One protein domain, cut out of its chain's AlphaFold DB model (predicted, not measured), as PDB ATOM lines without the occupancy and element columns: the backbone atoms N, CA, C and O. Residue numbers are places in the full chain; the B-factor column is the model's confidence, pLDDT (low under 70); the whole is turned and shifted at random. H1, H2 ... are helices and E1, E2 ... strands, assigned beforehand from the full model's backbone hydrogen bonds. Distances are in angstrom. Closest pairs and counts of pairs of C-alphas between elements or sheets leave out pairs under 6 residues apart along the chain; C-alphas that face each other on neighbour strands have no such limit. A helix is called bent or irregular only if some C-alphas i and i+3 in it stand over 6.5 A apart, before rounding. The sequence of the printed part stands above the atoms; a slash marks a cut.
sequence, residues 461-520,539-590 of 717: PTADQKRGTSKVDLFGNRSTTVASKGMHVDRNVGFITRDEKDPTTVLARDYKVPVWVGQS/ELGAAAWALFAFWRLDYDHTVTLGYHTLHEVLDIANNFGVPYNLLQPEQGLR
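Overview. This is residues 461 to 520 and 539 to 590 of the 717 residues of a protein of Streptomyces sp. A1547 (UniProt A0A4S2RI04). Helix H3 sits in the middle, between the longer helix H2 on one side and the strand hairpin E1 E2 with the short helix H1 on the other. A second small strand hairpin, E3 E4, reaches out to one end of the longest axis, while the short helix H4 lies toward the opposite end. The 112 printed residues hold four named strands and then four named helices, in the order E1 E2 E3 E4 H1 H2 H3 H4; both sheets, E1 - E2 and E3 - E4, are antiparallel. The class is mixed, helices and strands, with under half of the residues, 55, in named elements. The whole is compact, with a radius of gyration of the C-alphas of 13.8 A, and spans 41 by 30 by 29 A.

Along the chain. E1 is residues 468 to 472, 11.4 A long, with C-alpha 468 at (0.527, -49.359, 39.254). E2 is residues 478 to 481, 10.0 A. E3, residues 487 to 489, and E4, residues 496 to 498, are shorter, 6.0 A and 6.9 A. H1 is residues 503 to 510, 10.5 A. H2 is residues 539 to 553, 20.8 A, with C-alpha 539 at (-3.730, -31.214, 48.940). H3 is residues 566 to 576, 15.7 A. H4 is residues 585 to 590, 10.5 A, with C-alpha 590 at (-15.427, -33.225, 41.691); it is neither bent nor irregular, but only just: C-alphas 585 and 588 are 6.5 A apart.

Arrangement. E1 and E2 form a hairpin, their directions at 142 degrees, with N 470 and O 479 within hydrogen-bond range at 2.8 A. E3 and E4 form another, at 147 degrees, with N 488 and O 497 at 2.8 A. The closest C-alphas of E1 and H1 are those of Ser 470 and Thr 504, 4.8 A apart. Those of E1 and H3 are Gly 468 and Ile 572, at 6.2 A. H2 and H3 form a helical hairpin: they touch, closest at the C-alphas of Phe 548 and Leu 566, 5.7 A, with a shallow tilt of 17 degrees, opposite ways. H3 and H4 are close but not clearly touching, closest at the C-alphas of His 567 and Pro 585, 7.7 A, with a steep tilt of 61 degrees. H2 and H4 are near each other, with 6 pairs of C-alphas within 10 A. H1 and H3 are apart. Every O i to N i+4 pair is within hydrogen-bond range in H1 and H2, 4 of 7 in H3 and 0 of 2 in H4, where 2 of 3 O i to N i+3 pairs are.

Size, cuts and confidence. The two C-alphas farthest apart, those of Asn 492 and Arg 590, are 43.8 A apart. Residues 521 to 538 are not printed, and C-alphas 520 and 539 are 18.2 A apart across the cut. Of the links that are printed whole, the one from H2 to H3, residues 554 to 565, is long. The mean pLDDT of the printed part is 81.4; residues 483 to 485, 488 to 497 and 556 to 562 are under 70.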
ATOM      1  N   PRO A 461      10.178 -43.197  47.848       90.06
ATOM      2  CA  PRO A 461       8.865 -43.812  48.007       90.06
ATOM      3  C   PRO A 461       8.960 -45.325  48.252       90.06
ATOM      4  O   PRO A 461       9.752 -46.036  47.609       90.06
ATOM      5  N   THR A 462       8.113 -45.812  49.157       89.69
ATOM      6  CA  THR A 462       7.930 -47.236  49.465       89.69
ATOM      7  C   THR A 462       7.449 -48.015  48.238       89.69
ATOM      8  O   THR A 462       6.979 -47.437  47.256       89.69
ATOM      9  N   ALA A 463       7.577 -49.348  48.256       87.06
ATOM     10  CA  ALA A 463       7.066 -50.194  47.172       87.06
ATOM     11  C   ALA A 463       5.567 -49.949  46.919       87.06
ATOM     12  O   ALA A 463       5.141 -49.843  45.772       87.06
ATOM     13  N   ASP A 464       4.816 -49.762  47.999       86.50
ATOM     14  CA  ASP A 464       3.381 -49.505  48.008       86.50
ATOM     15  C   ASP A 464       3.002 -48.212  47.288       86.50
ATOM     16  O   ASP A 464       2.036 -48.191  46.529       86.50
ATOM     17  N   GLN A 465       3.809 -47.164  47.454       88.31
ATOM     18  CA  GLN A 465       3.630 -45.864  46.804       88.31
ATOM     19  C   GLN A 465       3.981 -45.868  45.306       88.31
ATOM     20  O   GLN A 465       3.643 -44.928  44.590       88.31
ATOM     21  N   LYS A 466       4.641 -46.924  44.814       86.38
ATOM     22  CA  LYS A 466       5.045 -47.084  43.405       86.38
ATOM     23  C   LYS A 466       4.187 -48.097  42.644       86.38
ATOM     24  O   LYS A 466       4.497 -48.421  41.499       86.38
ATOM     25  N   ARG A 467       3.135 -48.635  43.269       86.56
ATOM     26  CA  ARG A 467       2.257 -49.635  42.653       86.56
ATOM     27  C   ARG A 467       1.442 -49.035  41.508       86.56
ATOM     28  O   ARG A 467       0.796 -48.013  41.681       86.56
ATOM     29  N   GLY A 468       1.432 -49.695  40.357       85.31
ATOM     30  CA  GLY A 468       0.527 -49.359  39.254       85.31
ATOM     31  C   GLY A 468      -0.678 -50.292  39.210       85.31
ATOM     32  O   GLY A 468      -0.624 -51.411  39.728       85.31
ATOM     33  N   THR A 469      -1.751 -49.875  38.549       88.12
ATOM     34  CA  THR A 469      -2.925 -50.714  38.291       88.12
ATOM     35  C   THR A 469      -2.638 -51.726  37.186       88.12
ATOM     36  O   THR A 469      -2.270 -51.366  36.069       88.12
ATOM     37  N   SER A 470      -2.827 -53.010  37.497       88.62
ATOM     38  CA  SER A 470      -2.614 -54.131  36.572       88.62
ATOM     39  C   SER A 470      -3.899 -54.694  35.972       88.62
ATOM     40  O   SER A 470      -3.858 -55.200  34.854       88.62
ATOM     41  N   LYS A 471      -5.036 -54.609  36.676       88.50
ATOM     42  CA  LYS A 471      -6.369 -54.988  36.173       88.50
ATOM     43  C   LYS A 471      -7.454 -54.114  36.795       88.50
ATOM     44  O   LYS A 471      -7.265 -53.594  37.893       88.50
ATOM     45  N   VAL A 472      -8.592 -54.012  36.107       87.06
ATOM     46  CA  VAL A 472      -9.830 -53.403  36.614       87.06
ATOM     47  C   VAL A 472     -10.979 -54.387  36.415       87.06
ATOM     48  O   VAL A 472     -11.129 -54.917  35.312       87.06
ATOM     49  N   ASP A 473     -11.747 -54.654  37.469       83.62
ATOM     50  CA  ASP A 473     -12.936 -55.504  37.405       83.62
ATOM     51  C   ASP A 473     -14.165 -54.755  36.849       83.62
ATOM     52  O   ASP A 473     -14.115 -53.567  36.527       83.62
ATOM     53  N   LEU A 474     -15.296 -55.457  36.737       79.25
ATOM     54  CA  LEU A 474     -16.543 -54.897  36.195       79.25
ATOM     55  C   LEU A 474     -17.150 -53.770  37.049       79.25
ATOM     56  O   LEU A 474     -17.994 -53.026  36.552       79.25
ATOM     57  N   PHE A 475     -16.737 -53.636  38.308       76.31
ATOM     58  CA  PHE A 475     -17.197 -52.603  39.234       76.31
ATOM     59  C   PHE A 475     -16.210 -51.433  39.341       76.31
ATOM     60  O   PHE A 475     -16.478 -50.466  40.052       76.31
ATOM     61  N   GLY A 476     -15.082 -51.490  38.626       76.00
ATOM     62  CA  GLY A 476     -14.032 -50.480  38.694       76.00
ATOM     63  C   GLY A 476     -13.004 -50.721  39.802       76.00
ATOM     64  O   GLY A 476     -12.131 -49.872  40.003       76.00
ATOM     65  N   ASN A 477     -13.057 -51.853  40.512       81.25
ATOM     66  CA  ASN A 477     -12.042 -52.196  41.504       81.25
ATOM     67  C   ASN A 477     -10.749 -52.600  40.807       81.25
ATOM     68  O   ASN A 477     -10.752 -53.260  39.768       81.25
ATOM     69  N   ARG A 478      -9.623 -52.211  41.400       84.06
ATOM     70  CA  ARG A 478      -8.302 -52.334  40.785       84.06
ATOM     71  C   ARG A 478      -7.470 -53.389  41.489       84.06
ATOM     72  O   ARG A 478      -7.429 -53.417  42.716       84.06
ATOM     73  N   SER A 479      -6.735 -54.189  40.723       86.44
ATOM     74  CA  SER A 479      -5.579 -54.921  41.244       86.44
ATOM     75  C   SER A 479      -4.304 -54.128  40.987       86.44
ATOM     76  O   SER A 479      -4.171 -53.478  39.950       86.44
ATOM     77  N   THR A 480      -3.340 -54.215  41.900       84.81
ATOM     78  CA  THR A 480      -2.083 -53.459  41.827       84.81
ATOM     79  C   THR A 480      -0.875 -54.349  41.542       84.81
ATOM     80  O   THR A 480      -0.876 -55.527  41.896       84.81
ATOM     81  N   THR A 481       0.188 -53.794  40.956       81.62
ATOM     82  CA  THR A 481       1.458 -54.490  40.701       81.62
ATOM     83  C   THR A 481       2.674 -53.599  40.956       81.62
ATOM     84  O   THR A 481       2.646 -52.399  40.691       81.62
ATOM     85  N   VAL A 482       3.758 -54.210  41.446       75.00
ATOM     86  CA  VAL A 482       5.110 -53.614  41.524       75.00
ATOM     87  C   VAL A 482       6.053 -54.152  40.438       75.00
ATOM     88  O   VAL A 482       7.206 -53.740  40.367       75.00
ATOM     89  N   ALA A 483       5.593 -55.113  39.627       66.06
ATOM     90  CA  ALA A 483       6.462 -55.994  38.845       66.06
ATOM     91  C   ALA A 483       7.164 -55.312  37.657       66.06
ATOM     92  O   ALA A 483       8.197 -55.799  37.205       66.06
ATOM     93  N   SER A 484       6.636 -54.200  37.145       64.81
ATOM     94  CA  SER A 484       7.216 -53.464  36.019       64.81
ATOM     95  C   SER A 484       6.561 -52.086  35.887       64.81
ATOM     96  O   SER A 484       5.420 -51.885  36.298       64.81
ATOM     97  N   LYS A 485       7.295 -51.119  35.319       68.75
ATOM     98  CA  LYS A 485       6.801 -49.755  35.049       68.75
ATOM     99  C   LYS A 485       6.077 -49.642  33.703       68.75
ATOM    100  O   LYS A 485       5.692 -48.544  33.308       68.75
ATOM    101  N   GLY A 486       5.948 -50.752  32.975       74.44
ATOM    102  CA  GLY A 486       5.476 -50.772  31.595       74.44
ATOM    103  C   GLY A 486       6.447 -50.095  30.633       74.44
ATOM    104  O   GLY A 486       6.007 -49.464  29.679       74.44
ATOM    105  N   MET A 487       7.756 -50.175  30.894       75.38
ATOM    106  CA  MET A 487       8.798 -49.535  30.088       75.38
ATOM    107  C   MET A 487       9.875 -50.531  29.662       75.38
ATOM    108  O   MET A 487      10.431 -51.239  30.502       75.38
ATOM    109  N   HIS A 488      10.266 -50.482  28.392       68.69
ATOM    110  CA  HIS A 488      11.532 -51.023  27.925       68.69
ATOM    111  C   HIS A 488      12.665 -50.070  28.315       68.69
ATOM    112  O   HIS A 488      12.699 -48.902  27.926       68.69
ATOM    113  N   VAL A 489      13.601 -50.584  29.109       57.56
ATOM    114  CA  VAL A 489      14.778 -49.845  29.575       57.56
ATOM    115  C   VAL A 489      15.978 -50.294  28.748       57.56
ATOM    116  O   VAL A 489      16.868 -50.972  29.260       57.56
ATOM    117  N   ASP A 490      15.983 -50.001  27.448       49.38
ATOM    118  CA  ASP A 490      17.115 -50.391  26.607       49.38
ATOM    119  C   ASP A 490      18.299 -49.448  26.884       49.38
ATOM    120  O   ASP A 490      18.376 -48.318  26.393       49.38
ATOM    121  N   ARG A 491      19.189 -49.892  27.782       44.53
ATOM    122  CA  ARG A 491      20.236 -49.079  28.433       44.53
ATOM    123  C   ARG A 491      21.274 -48.486  27.469       44.53
ATOM    124  O   ARG A 491      22.048 -47.638  27.896       44.53
ATOM    125  N   ASN A 492      21.262 -48.873  26.194       40.91
ATOM    126  CA  ASN A 492      22.239 -48.440  25.191       40.91
ATOM    127  C   ASN A 492      21.668 -47.550  24.078       40.91
ATOM    128  O   ASN A 492      22.424 -47.122  23.209       40.91
ATOM    129  N   VAL A 493      20.365 -47.250  24.086       42.69
ATOM    130  CA  VAL A 493      19.730 -46.495  22.992       42.69
ATOM    131  C   VAL A 493      18.840 -45.367  23.501       42.69
ATOM    132  O   VAL A 493      17.834 -45.082  22.884       42.69
ATOM    133  N   GLY A 494      19.174 -44.721  24.623       48.03
ATOM    134  CA  GLY A 494      18.658 -43.394  25.020       48.03
ATOM    135  C   GLY A 494      17.133 -43.182  25.109       48.03
ATOM    136  O   GLY A 494      16.702 -42.070  25.411       48.03
ATOM    137  N   PHE A 495      16.303 -44.193  24.858       52.38
ATOM    138  CA  PHE A 495      14.865 -44.047  24.703       52.38
ATOM    139  C   PHE A 495      14.146 -45.074  25.557       52.38
ATOM    140  O   PHE A 495      14.265 -46.281  25.380       52.38
ATOM    141  N   ILE A 496      13.363 -44.539  26.479       61.34
ATOM    142  CA  ILE A 496      12.383 -45.278  27.248       61.34
ATOM    143  C   ILE A 496      11.132 -45.390  26.370       61.34
ATOM    144  O   ILE A 496      10.481 -44.377  26.095       61.34
ATOM    145  N   THR A 497      10.813 -46.593  25.900       63.41
ATOM    146  CA  THR A 497       9.568 -46.890  25.173       63.41
ATOM    147  C   THR A 497       8.656 -47.758  26.026       63.41
ATOM    148  O   THR A 497       9.112 -48.421  26.957       63.41
ATOM    149  N   ARG A 498       7.348 -47.731  25.755       75.56
ATOM    150  CA  ARG A 498       6.389 -48.557  26.492       75.56
ATOM    151  C   ARG A 498       6.573 -50.027  26.120       75.56
ATOM    152  O   ARG A 498       6.758 -50.344  24.948       75.56
ATOM    153  N   ASP A 499       6.511 -50.902  27.116       78.88
ATOM    154  CA  ASP A 499       6.418 -52.342  26.880       78.88
ATOM    155  C   ASP A 499       4.956 -52.706  26.613       78.88
ATOM    156  O   ASP A 499       4.145 -52.724  27.539       78.88
ATOM    157  N   GLU A 500       4.596 -52.959  25.350       80.19
ATOM    158  CA  GLU A 500       3.220 -53.322  24.962       80.19
ATOM    159  C   GLU A 500       2.769 -54.691  25.491       80.19
ATOM    160  O   GLU A 500       1.577 -54.994  25.446       80.19
ATOM    161  N   LYS A 501       3.685 -55.509  26.024       81.50
ATOM    162  CA  LYS A 501       3.370 -56.806  26.644       81.50
ATOM    163  C   LYS A 501       3.163 -56.696  28.156       81.50
ATOM    164  O   LYS A 501       2.708 -57.653  28.780       81.50
ATOM    165  N   ASP A 502       3.465 -55.543  28.751       83.81
ATOM    166  CA  ASP A 502       3.263 -55.308  30.177       83.81
ATOM    167  C   ASP A 502       1.763 -55.291  30.540       83.81
ATOM    168  O   ASP A 502       0.977 -54.647  29.834       83.81
ATOM    169  N   PRO A 503       1.338 -55.922  31.655       84.62
ATOM    170  CA  PRO A 503      -0.068 -55.941  32.061       84.62
ATOM    171  C   PRO A 503      -0.704 -54.551  32.183       84.62
ATOM    172  O   PRO A 503      -1.854 -54.368  31.793       84.62
ATOM    173  N   THR A 504       0.040 -53.551  32.674       84.88
ATOM    174  CA  THR A 504      -0.459 -52.171  32.789       84.88
ATOM    175  C   THR A 504      -0.624 -51.515  31.414       84.88
ATOM    176  O   THR A 504      -1.481 -50.650  31.222       84.88
ATOM    177  N   THR A 505       0.176 -51.921  30.423       83.44
ATOM    178  CA  THR A 505       0.039 -51.465  29.037       83.44
ATOM    179  C   THR A 505      -1.166 -52.065  28.370       83.44
ATOM    180  O   THR A 505      -1.994 -51.302  27.877       83.44
ATOM    181  N   VAL A 506      -1.301 -53.388  28.417       84.50
ATOM    182  CA  VAL A 506      -2.453 -54.100  27.854       84.50
ATOM    183  C   VAL A 506      -3.751 -53.523  28.413       84.50
ATOM    184  O   VAL A 506      -4.625 -53.121  27.649       84.50
ATOM    185  N   LEU A 507      -3.820 -53.328  29.731       85.69
ATOM    186  CA  LEU A 507      -4.972 -52.721  30.392       85.69
ATOM    187  C   LEU A 507      -5.320 -51.328  29.842       85.69
ATOM    188  O   LEU A 507      -6.477 -51.029  29.542       85.69
ATOM    189  N   ALA A 508      -4.320 -50.456  29.699       85.44
ATOM    190  CA  ALA A 508      -4.528 -49.121  29.152       85.44
ATOM    191  C   ALA A 508      -4.978 -49.163  27.680       85.44
ATOM    192  O   ALA A 508      -5.739 -48.295  27.242       85.44
ATOM    193  N   ARG A 509      -4.541 -50.164  26.902       83.12
ATOM    194  CA  ARG A 509      -5.025 -50.384  25.532       83.12
ATOM    195  C   ARG A 509      -6.491 -50.822  25.530       83.12
ATOM    196  O   ARG A 509      -7.282 -50.174  24.843       83.12
ATOM    197  N   ASP A 510      -6.861 -51.800  26.355       84.06
ATOM    198  CA  ASP A 510      -8.229 -52.338  26.456       84.06
ATOM    199  C   ASP A 510      -9.253 -51.250  26.804       84.06
ATOM    200  O   ASP A 510     -10.299 -51.121  26.161       84.06
ATOM    201  N   TYR A 511      -8.911 -50.390  27.765       82.31
ATOM    202  CA  TYR A 511      -9.768 -49.283  28.194       82.31
ATOM    203  C   TYR A 511      -9.548 -47.984  27.406       82.31
ATOM    204  O   TYR A 511     -10.145 -46.956  27.724       82.31
ATOM    205  N   LYS A 512      -8.728 -48.014  26.345       82.31
ATOM    206  CA  LYS A 512      -8.418 -46.860  25.475       82.31
ATOM    207  C   LYS A 512      -7.897 -45.642  26.246       82.31
ATOM    208  O   LYS A 512      -8.099 -44.495  25.835       82.31
ATOM    209  N   VAL A 513      -7.194 -45.899  27.339       86.00
ATOM    210  CA  VAL A 513      -6.606 -44.899  28.225       86.00
ATOM    211  C   VAL A 513      -5.277 -44.429  27.637       86.00
ATOM    212  O   VAL A 513      -4.421 -45.265  27.335       86.00
ATOM    213  N   PRO A 514      -5.074 -43.117  27.431       86.69
ATOM    214  CA  PRO A 514      -3.799 -42.603  26.952       86.69
ATOM    215  C   PRO A 514      -2.657 -42.952  27.907       86.69
ATOM    216  O   PRO A 514      -2.766 -42.731  29.106       86.69
ATOM    217  N   VAL A 515      -1.567 -43.484  27.355       83.88
ATOM    218  CA  VAL A 515      -0.325 -43.817  28.072       83.88
ATOM    219  C   VAL A 515       0.870 -43.618  27.141       83.88
ATOM    220  O   VAL A 515       0.733 -43.746  25.918       83.88
ATOM    221  N   TRP A 516       2.035 -43.281  27.696       75.75
ATOM    222  CA  TRP A 516       3.246 -42.960  26.940       75.75
ATOM    223  C   TRP A 516       4.512 -43.645  27.475       75.75
ATOM    224  O   TRP A 516       5.079 -44.478  26.777       75.75
ATOM    225  N   VAL A 517       4.969 -43.294  28.676       70.06
ATOM    226  CA  VAL A 517       6.253 -43.732  29.265       70.06
ATOM    227  C   VAL A 517       6.040 -44.566  30.521       70.06
ATOM    228  O   VAL A 517       6.984 -44.822  31.242       70.06
ATOM    229  N   GLY A 518       4.820 -45.010  30.807       79.44
ATOM    230  CA  GLY A 518       4.533 -45.772  32.011       79.44
ATOM    231  C   GLY A 518       4.369 -44.916  33.259       79.44
ATOM    232  O   GLY A 518       4.378 -43.682  33.222       79.44
ATOM    233  N   GLN A 519       4.142 -45.613  34.371       85.81
ATOM    234  CA  GLN A 519       3.737 -45.008  35.638       85.81
ATOM    235  C   GLN A 519       4.774 -43.999  36.152       85.81
ATOM    236  O   GLN A 519       5.987 -44.233  36.062       85.81
ATOM    237  N   SER A 520       4.308 -42.866  36.688       88.31
ATOM    238  CA  SER A 520       5.190 -41.754  37.048       88.31
ATOM    239  C   SER A 520       5.824 -41.900  38.429       88.31
ATOM    240  O   SER A 520       5.293 -41.501  39.463       88.31
ATOM    241  N   GLU A 539      -4.943 -31.962  49.271       91.50
ATOM    242  CA  GLU A 539      -3.730 -31.214  48.940       91.50
ATOM    243  C   GLU A 539      -2.830 -32.010  47.973       91.50
ATOM    244  O   GLU A 539      -2.410 -31.501  46.928       91.50
ATOM    245  N   LEU A 540      -2.602 -33.299  48.249       95.81
ATOM    246  CA  LEU A 540      -1.858 -34.203  47.365       95.81
ATOM    247  C   LEU A 540      -2.584 -34.429  46.036       95.81
ATOM    248  O   LEU A 540      -1.942 -34.506  44.985       95.81
ATOM    249  N   GLY A 541      -3.916 -34.490  46.054       95.50
ATOM    250  CA  GLY A 541      -4.720 -34.566  44.840       95.50
ATOM    251  C   GLY A 541      -4.595 -33.307  43.981       95.50
ATOM    252  O   GLY A 541      -4.431 -33.420  42.766       95.50
ATOM    253  N   ALA A 542      -4.569 -32.119  44.594       96.00
ATOM    254  CA  ALA A 542      -4.368 -30.858  43.888       96.00
ATOM    255  C   ALA A 542      -2.991 -30.823  43.212       96.00
ATOM    256  O   ALA A 542      -2.888 -30.498  42.028       96.00
ATOM    257  N   ALA A 543      -1.946 -31.266  43.919       97.88
ATOM    258  CA  ALA A 543      -0.613 -31.417  43.347       97.88
ATOM    259  C   ALA A 543      -0.573 -32.432  42.197       97.88
ATOM    260  O   ALA A 543       0.034 -32.152  41.164       97.88
ATOM    261  N   ALA A 544      -1.241 -33.582  42.325       97.69
ATOM    262  CA  ALA A 544      -1.305 -34.593  41.272       97.69
ATOM    263  C   ALA A 544      -2.015 -34.075  40.007       97.69
ATOM    264  O   ALA A 544      -1.526 -34.274  38.892       97.69
ATOM    265  N   TRP A 545      -3.126 -33.351  40.158       97.12
ATOM    266  CA  TRP A 545      -3.810 -32.703  39.037       97.12
ATOM    267  C   TRP A 545      -2.955 -31.606  38.397       97.12
ATOM    268  O   TRP A 545      -2.848 -31.567  37.169       97.12
ATOM    269  N   ALA A 546      -2.302 -30.758  39.199       97.25
ATOM    270  CA  ALA A 546      -1.398 -29.717  38.711       97.25
ATOM    271  C   ALA A 546      -0.197 -30.304  37.949       97.25
ATOM    272  O   ALA A 546       0.162 -29.806  36.883       97.25
ATOM    273  N   LEU A 547       0.375 -31.410  38.436       95.88
ATOM    274  CA  LEU A 547       1.438 -32.173  37.775       95.88
ATOM    275  C   LEU A 547       1.019 -32.677  36.396       95.88
ATOM    276  O   LEU A 547       1.716 -32.462  35.401       95.88
ATOM    277  N   PHE A 548      -0.146 -33.319  36.329       95.31
ATOM    278  CA  PHE A 548      -0.728 -33.750  35.066       95.31
ATOM    279  C   PHE A 548      -0.937 -32.563  34.113       95.31
ATOM    280  O   PHE A 548      -0.545 -32.633  32.944       95.31
ATOM    281  N   ALA A 549      -1.524 -31.466  34.598       95.06
ATOM    282  CA  ALA A 549      -1.803 -30.296  33.777       95.06
ATOM    283  C   ALA A 549      -0.519 -29.651  33.244       95.06
ATOM    284  O   ALA A 549      -0.437 -29.349  32.052       95.06
ATOM    285  N   PHE A 550       0.504 -29.534  34.092       92.50
ATOM    286  CA  PHE A 550       1.839 -29.083  33.715       92.50
ATOM    287  C   PHE A 550       2.415 -29.948  32.587       92.50
ATOM    288  O   PHE A 550       2.783 -29.421  31.534       92.50
ATOM    289  N   TRP A 551       2.430 -31.278  32.736       88.81
ATOM    290  CA  TRP A 551       2.970 -32.155  31.692       88.81
ATOM    291  C   TRP A 551       2.156 -32.132  30.405       88.81
ATOM    292  O   TRP A 551       2.691 -32.350  29.315       88.81
ATOM    293  N   ARG A 552       0.855 -31.864  30.510       89.50
ATOM    294  CA  ARG A 552      -0.029 -31.820  29.353       89.50
ATOM    295  C   ARG A 552       0.055 -30.502  28.583       89.50
ATOM    296  O   ARG A 552      -0.110 -30.534  27.360       89.50
ATOM    297  N   LEU A 553       0.260 -29.378  29.270       86.50
ATOM    298  CA  LEU A 553       0.121 -28.028  28.708       86.50
ATOM    299  C   LEU A 553       1.415 -27.226  28.627       86.50
ATOM    300  O   LEU A 553       1.529 -26.405  27.727       86.50
ATOM    301  N   ASP A 554       2.346 -27.418  29.558       80.44
ATOM    302  CA  ASP A 554       3.526 -26.561  29.717       80.44
ATOM    303  C   ASP A 554       4.845 -27.317  29.455       80.44
ATOM    304  O   ASP A 554       5.925 -26.732  29.502       80.44
ATOM    305  N   TYR A 555       4.769 -28.609  29.128       73.38
ATOM    306  CA  TYR A 555       5.928 -29.457  28.870       73.38
ATOM    307  C   TYR A 555       6.599 -29.196  27.510       73.38
ATOM    308  O   TYR A 555       5.951 -29.193  26.458       73.38
ATOM    309  N   ASP A 556       7.931 -29.082  27.518       69.38
ATOM    310  CA  ASP A 556       8.735 -28.958  26.303       69.38
ATOM    311  C   ASP A 556       8.986 -30.329  25.635       69.38
ATOM    312  O   ASP A 556       9.870 -31.114  26.000       69.38
ATOM    313  N   HIS A 557       8.229 -30.621  24.577       63.91
ATOM    314  CA  HIS A 557       8.395 -31.829  23.755       63.91
ATOM    315  C   HIS A 557       9.602 -31.811  22.810       63.91
ATOM    316  O   HIS A 557       9.762 -32.746  22.016       63.91
ATOM    317  N   THR A 558      10.429 -30.768  22.848       57.47
ATOM    318  CA  THR A 558      11.663 -30.683  22.056       57.47
ATOM    319  C   THR A 558      12.874 -31.276  22.769       57.47
ATOM    320  O   THR A 558      13.829 -31.666  22.107       57.47
ATOM    321  N   VAL A 559      12.827 -31.418  24.094       60.03
ATOM    322  CA  VAL A 559      13.904 -32.033  24.888       60.03
ATOM    323  C   VAL A 559      13.592 -33.487  25.230       60.03
ATOM    324  O   VAL A 559      12.505 -33.984  24.929       60.03
ATOM    325  N   THR A 560      14.535 -34.198  25.847       60.88
ATOM    326  CA  THR A 560      14.444 -35.618  26.243       60.88
ATOM    327  C   THR A 560      13.877 -35.849  27.651       60.88
ATOM    328  O   THR A 560      14.036 -36.934  28.199       60.88
ATOM    329  N   LEU A 561      13.171 -34.879  28.240       63.88
ATOM    330  CA  LEU A 561      12.562 -35.054  29.565       63.88
ATOM    331  C   LEU A 561      11.370 -36.047  29.531       63.88
ATOM    332  O   LEU A 561      10.717 -36.273  28.512       63.88
ATOM    333  N   GLY A 562      11.087 -36.735  30.631       64.94
ATOM    334  CA  GLY A 562       9.858 -37.533  30.730       64.94
ATOM    335  C   GLY A 562       8.637 -36.611  30.823       64.94
ATOM    336  O   GLY A 562       8.712 -35.580  31.482       64.94
ATOM    337  N   TYR A 563       7.522 -36.981  30.192       77.50
ATOM    338  CA  TYR A 563       6.207 -36.398  30.484       77.50
ATOM    339  C   TYR A 563       5.214 -37.532  30.684       77.50
ATOM    340  O   TYR A 563       5.357 -38.574  30.043       77.50
ATOM    341  N   HIS A 564       4.212 -37.317  31.528       86.81
ATOM    342  CA  HIS A 564       3.229 -38.341  31.865       86.81
ATOM    343  C   HIS A 564       1.812 -37.916  31.473       86.81
ATOM    344  O   HIS A 564       1.460 -36.735  31.471       86.81
ATOM    345  N   THR A 565       1.020 -38.907  31.085       90.69
ATOM    346  CA  THR A 565      -0.421 -38.826  30.803       90.69
ATOM    347  C   THR A 565      -1.233 -38.826  32.096       90.69
ATOM    348  O   THR A 565      -0.701 -39.125  33.161       90.69
ATOM    349  N   LEU A 566      -2.533 -38.521  32.027       93.19
ATOM    350  CA  LEU A 566      -3.394 -38.420  33.211       93.19
ATOM    351  C   LEU A 566      -3.355 -39.691  34.054       93.19
ATOM    352  O   LEU A 566      -3.218 -39.628  35.273       93.19
ATOM    353  N   HIS A 567      -3.469 -40.838  33.386       91.56
ATOM    354  CA  HIS A 567      -3.468 -42.130  34.052       91.56
ATOM    355  C   HIS A 567      -2.148 -42.396  34.770       91.56
ATOM    356  O   HIS A 567      -2.160 -42.741  35.942       91.56
ATOM    357  N   GLU A 568      -1.017 -42.155  34.110       91.00
ATOM    358  CA  GLU A 568       0.316 -42.394  34.680       91.00
ATOM    359  C   GLU A 568       0.608 -41.539  35.926       91.00
ATOM    360  O   GLU A 568       1.458 -41.907  36.737       91.00
ATOM    361  N   VAL A 569      -0.077 -40.398  36.068       94.44
ATOM    362  CA  VAL A 569       0.020 -39.513  37.237       94.44
ATOM    363  C   VAL A 569      -0.963 -39.923  38.327       94.44
ATOM    364  O   VAL A 569      -0.558 -40.173  39.461       94.44
ATOM    365  N   LEU A 570      -2.257 -39.985  38.004       94.00
ATOM    366  CA  LEU A 570      -3.294 -40.174  39.017       94.00
ATOM    367  C   LEU A 570      -3.399 -41.614  39.519       94.00
ATOM    368  O   LEU A 570      -3.815 -41.834  40.654       94.00
ATOM    369  N   ASP A 571      -2.980 -42.594  38.720       91.50
ATOM    370  CA  ASP A 571      -2.902 -43.980  39.176       91.50
ATOM    371  C   ASP A 571      -1.862 -44.145  40.283       91.50
ATOM    372  O   ASP A 571      -2.150 -44.740  41.319       91.50
ATOM    373  N   ILE A 572      -0.695 -43.514  40.120       91.62
ATOM    374  CA  ILE A 572       0.318 -43.429  41.173       91.62
ATOM    375  C   ILE A 572      -0.178 -42.605  42.359       91.62
ATOM    376  O   ILE A 572       0.006 -43.018  43.505       91.62
ATOM    377  N   ALA A 573      -0.824 -41.462  42.106       94.25
ATOM    378  CA  ALA A 573      -1.340 -40.597  43.165       94.25
ATOM    379  C   ALA A 573      -2.336 -41.323  44.076       94.25
ATOM    380  O   ALA A 573      -2.395 -41.061  45.276       94.25
ATOM    381  N   ASN A 574      -3.067 -42.297  43.543       92.31
ATOM    382  CA  ASN A 574      -3.990 -43.088  44.335       92.31
ATOM    383  C   ASN A 574      -3.330 -43.904  45.450       92.31
ATOM    384  O   ASN A 574      -3.961 -44.148  46.477       92.31
ATOM    385  N   ASN A 575      -2.058 -44.284  45.311       91.50
ATOM    386  CA  ASN A 575      -1.333 -44.934  46.408       91.50
ATOM    387  C   ASN A 575      -1.086 -43.994  47.596       91.50
ATOM    388  O   ASN A 575      -0.744 -44.460  48.680       91.50
ATOM    389  N   PHE A 576      -1.261 -42.689  47.392       92.38
ATOM    390  CA  PHE A 576      -1.208 -41.648  48.415       92.38
ATOM    391  C   PHE A 576      -2.609 -41.241  48.895       92.38
ATOM    392  O   PHE A 576      -2.751 -40.210  49.535       92.38
ATOM    393  N   GLY A 577      -3.653 -42.014  48.567       89.06
ATOM    394  CA  GLY A 577      -5.033 -41.725  48.971       89.06
ATOM    395  C   GLY A 577      -5.797 -40.784  48.035       89.06
ATOM    396  O   GLY A 577      -6.960 -40.488  48.303       89.06
ATOM    397  N   VAL A 578      -5.196 -40.342  46.922       90.62
ATOM    398  CA  VAL A 578      -5.872 -39.481  45.938       90.62
ATOM    399  C   VAL A 578      -6.927 -40.280  45.159       90.62
ATOM    400  O   VAL A 578      -6.575 -41.253  44.492       90.62
ATOM    401  N   PRO A 579      -8.212 -39.882  45.163       84.94
ATOM    402  CA  PRO A 579      -9.244 -40.617  44.443       84.94
ATOM    403  C   PRO A 579      -8.976 -40.662  42.935       84.94
ATOM    404  O   PRO A 579      -8.938 -39.630  42.262       84.94
ATOM    405  N   TYR A 580      -8.848 -41.870  42.388       88.50
ATOM    406  CA  TYR A 580      -8.704 -42.076  40.952       88.50
ATOM    407  C   TYR A 580      -9.446 -43.325  40.479       88.50
ATOM    408  O   TYR A 580      -9.319 -44.404  41.058       88.50
ATOM    409  N   ASN A 581     -10.190 -43.173  39.385       86.00
ATOM    410  CA  ASN A 581     -10.875 -44.252  38.691       86.00
ATOM    411  C   ASN A 581     -10.427 -44.257  37.226       86.00
ATOM    412  O   ASN A 581     -10.678 -43.298  36.501       86.00
ATOM    413  N   LEU A 582      -9.806 -45.352  36.782       85.62
ATOM    414  CA  LEU A 582      -9.363 -45.532  35.394       85.62
ATOM    415  C   LEU A 582     -10.505 -45.312  34.385       85.62
ATOM    416  O   LEU A 582     -10.295 -44.734  33.321       85.62
ATOM    417  N   LEU A 583     -11.707 -45.787  34.718       84.31
ATOM    418  CA  LEU A 583     -12.872 -45.773  33.832       84.31
ATOM    419  C   LEU A 583     -13.592 -44.421  33.837       84.31
ATOM    420  O   LEU A 583     -14.280 -44.090  32.872       84.31
ATOM    421  N   GLN A 584     -13.428 -43.639  34.908       85.00
ATOM    422  CA  GLN A 584     -13.999 -42.297  35.064       85.00
ATOM    423  C   GLN A 584     -12.957 -41.315  35.638       85.00
ATOM    424  O   GLN A 584     -13.117 -40.836  36.764       85.00
ATOM    425  N   PRO A 585     -11.876 -41.003  34.894       82.44
ATOM    426  CA  PRO A 585     -10.762 -40.198  35.407       82.44
ATOM    427  C   PRO A 585     -11.176 -38.816  35.925       82.44
ATOM    428  O   PRO A 585     -10.622 -38.312  36.899       82.44
ATOM    429  N   GLU A 586     -12.181 -38.209  35.298       84.50
ATOM    430  CA  GLU A 586     -12.722 -36.897  35.647       84.50
ATOM    431  C   GLU A 586     -13.375 -36.835  37.036       84.50
ATOM    432  O   GLU A 586     -13.556 -35.746  37.575       84.50
ATOM    433  N   GLN A 587     -13.729 -37.978  37.636       84.88
ATOM    434  CA  GLN A 587     -14.401 -38.010  38.935       84.88
ATOM    435  C   GLN A 587     -13.553 -37.351  40.031       84.88
ATOM    436  O   GLN A 587     -14.111 -36.699  40.915       84.88
ATOM    437  N   GLY A 588     -12.222 -37.444  39.934       82.62
ATOM    438  CA  GLY A 588     -11.297 -36.804  40.871       82.62
ATOM    439  C   GLY A 588     -11.366 -35.271  40.868       82.62
ATOM    440  O   GLY A 588     -11.016 -34.655  41.868       82.62
ATOM    441  N   LEU A 589     -11.881 -34.638  39.804       86.69
ATOM    442  CA  LEU A 589     -12.077 -33.181  39.763       86.69
ATOM    443  C   LEU A 589     -13.317 -32.709  40.528       86.69
ATOM    444  O   LEU A 589     -13.462 -31.511  40.773       86.69
ATOM    445  N   ARG A 590     -14.224 -33.610  40.931       82.06
ATOM    446  CA  ARG A 590     -15.427 -33.225  41.691       82.06
ATOM    447  C   ARG A 590     -15.096 -32.628  43.061       82.06
ATOM    448  O   ARG A 590     -15.865 -31.810  43.548       82.06
TER     449      ARG A 590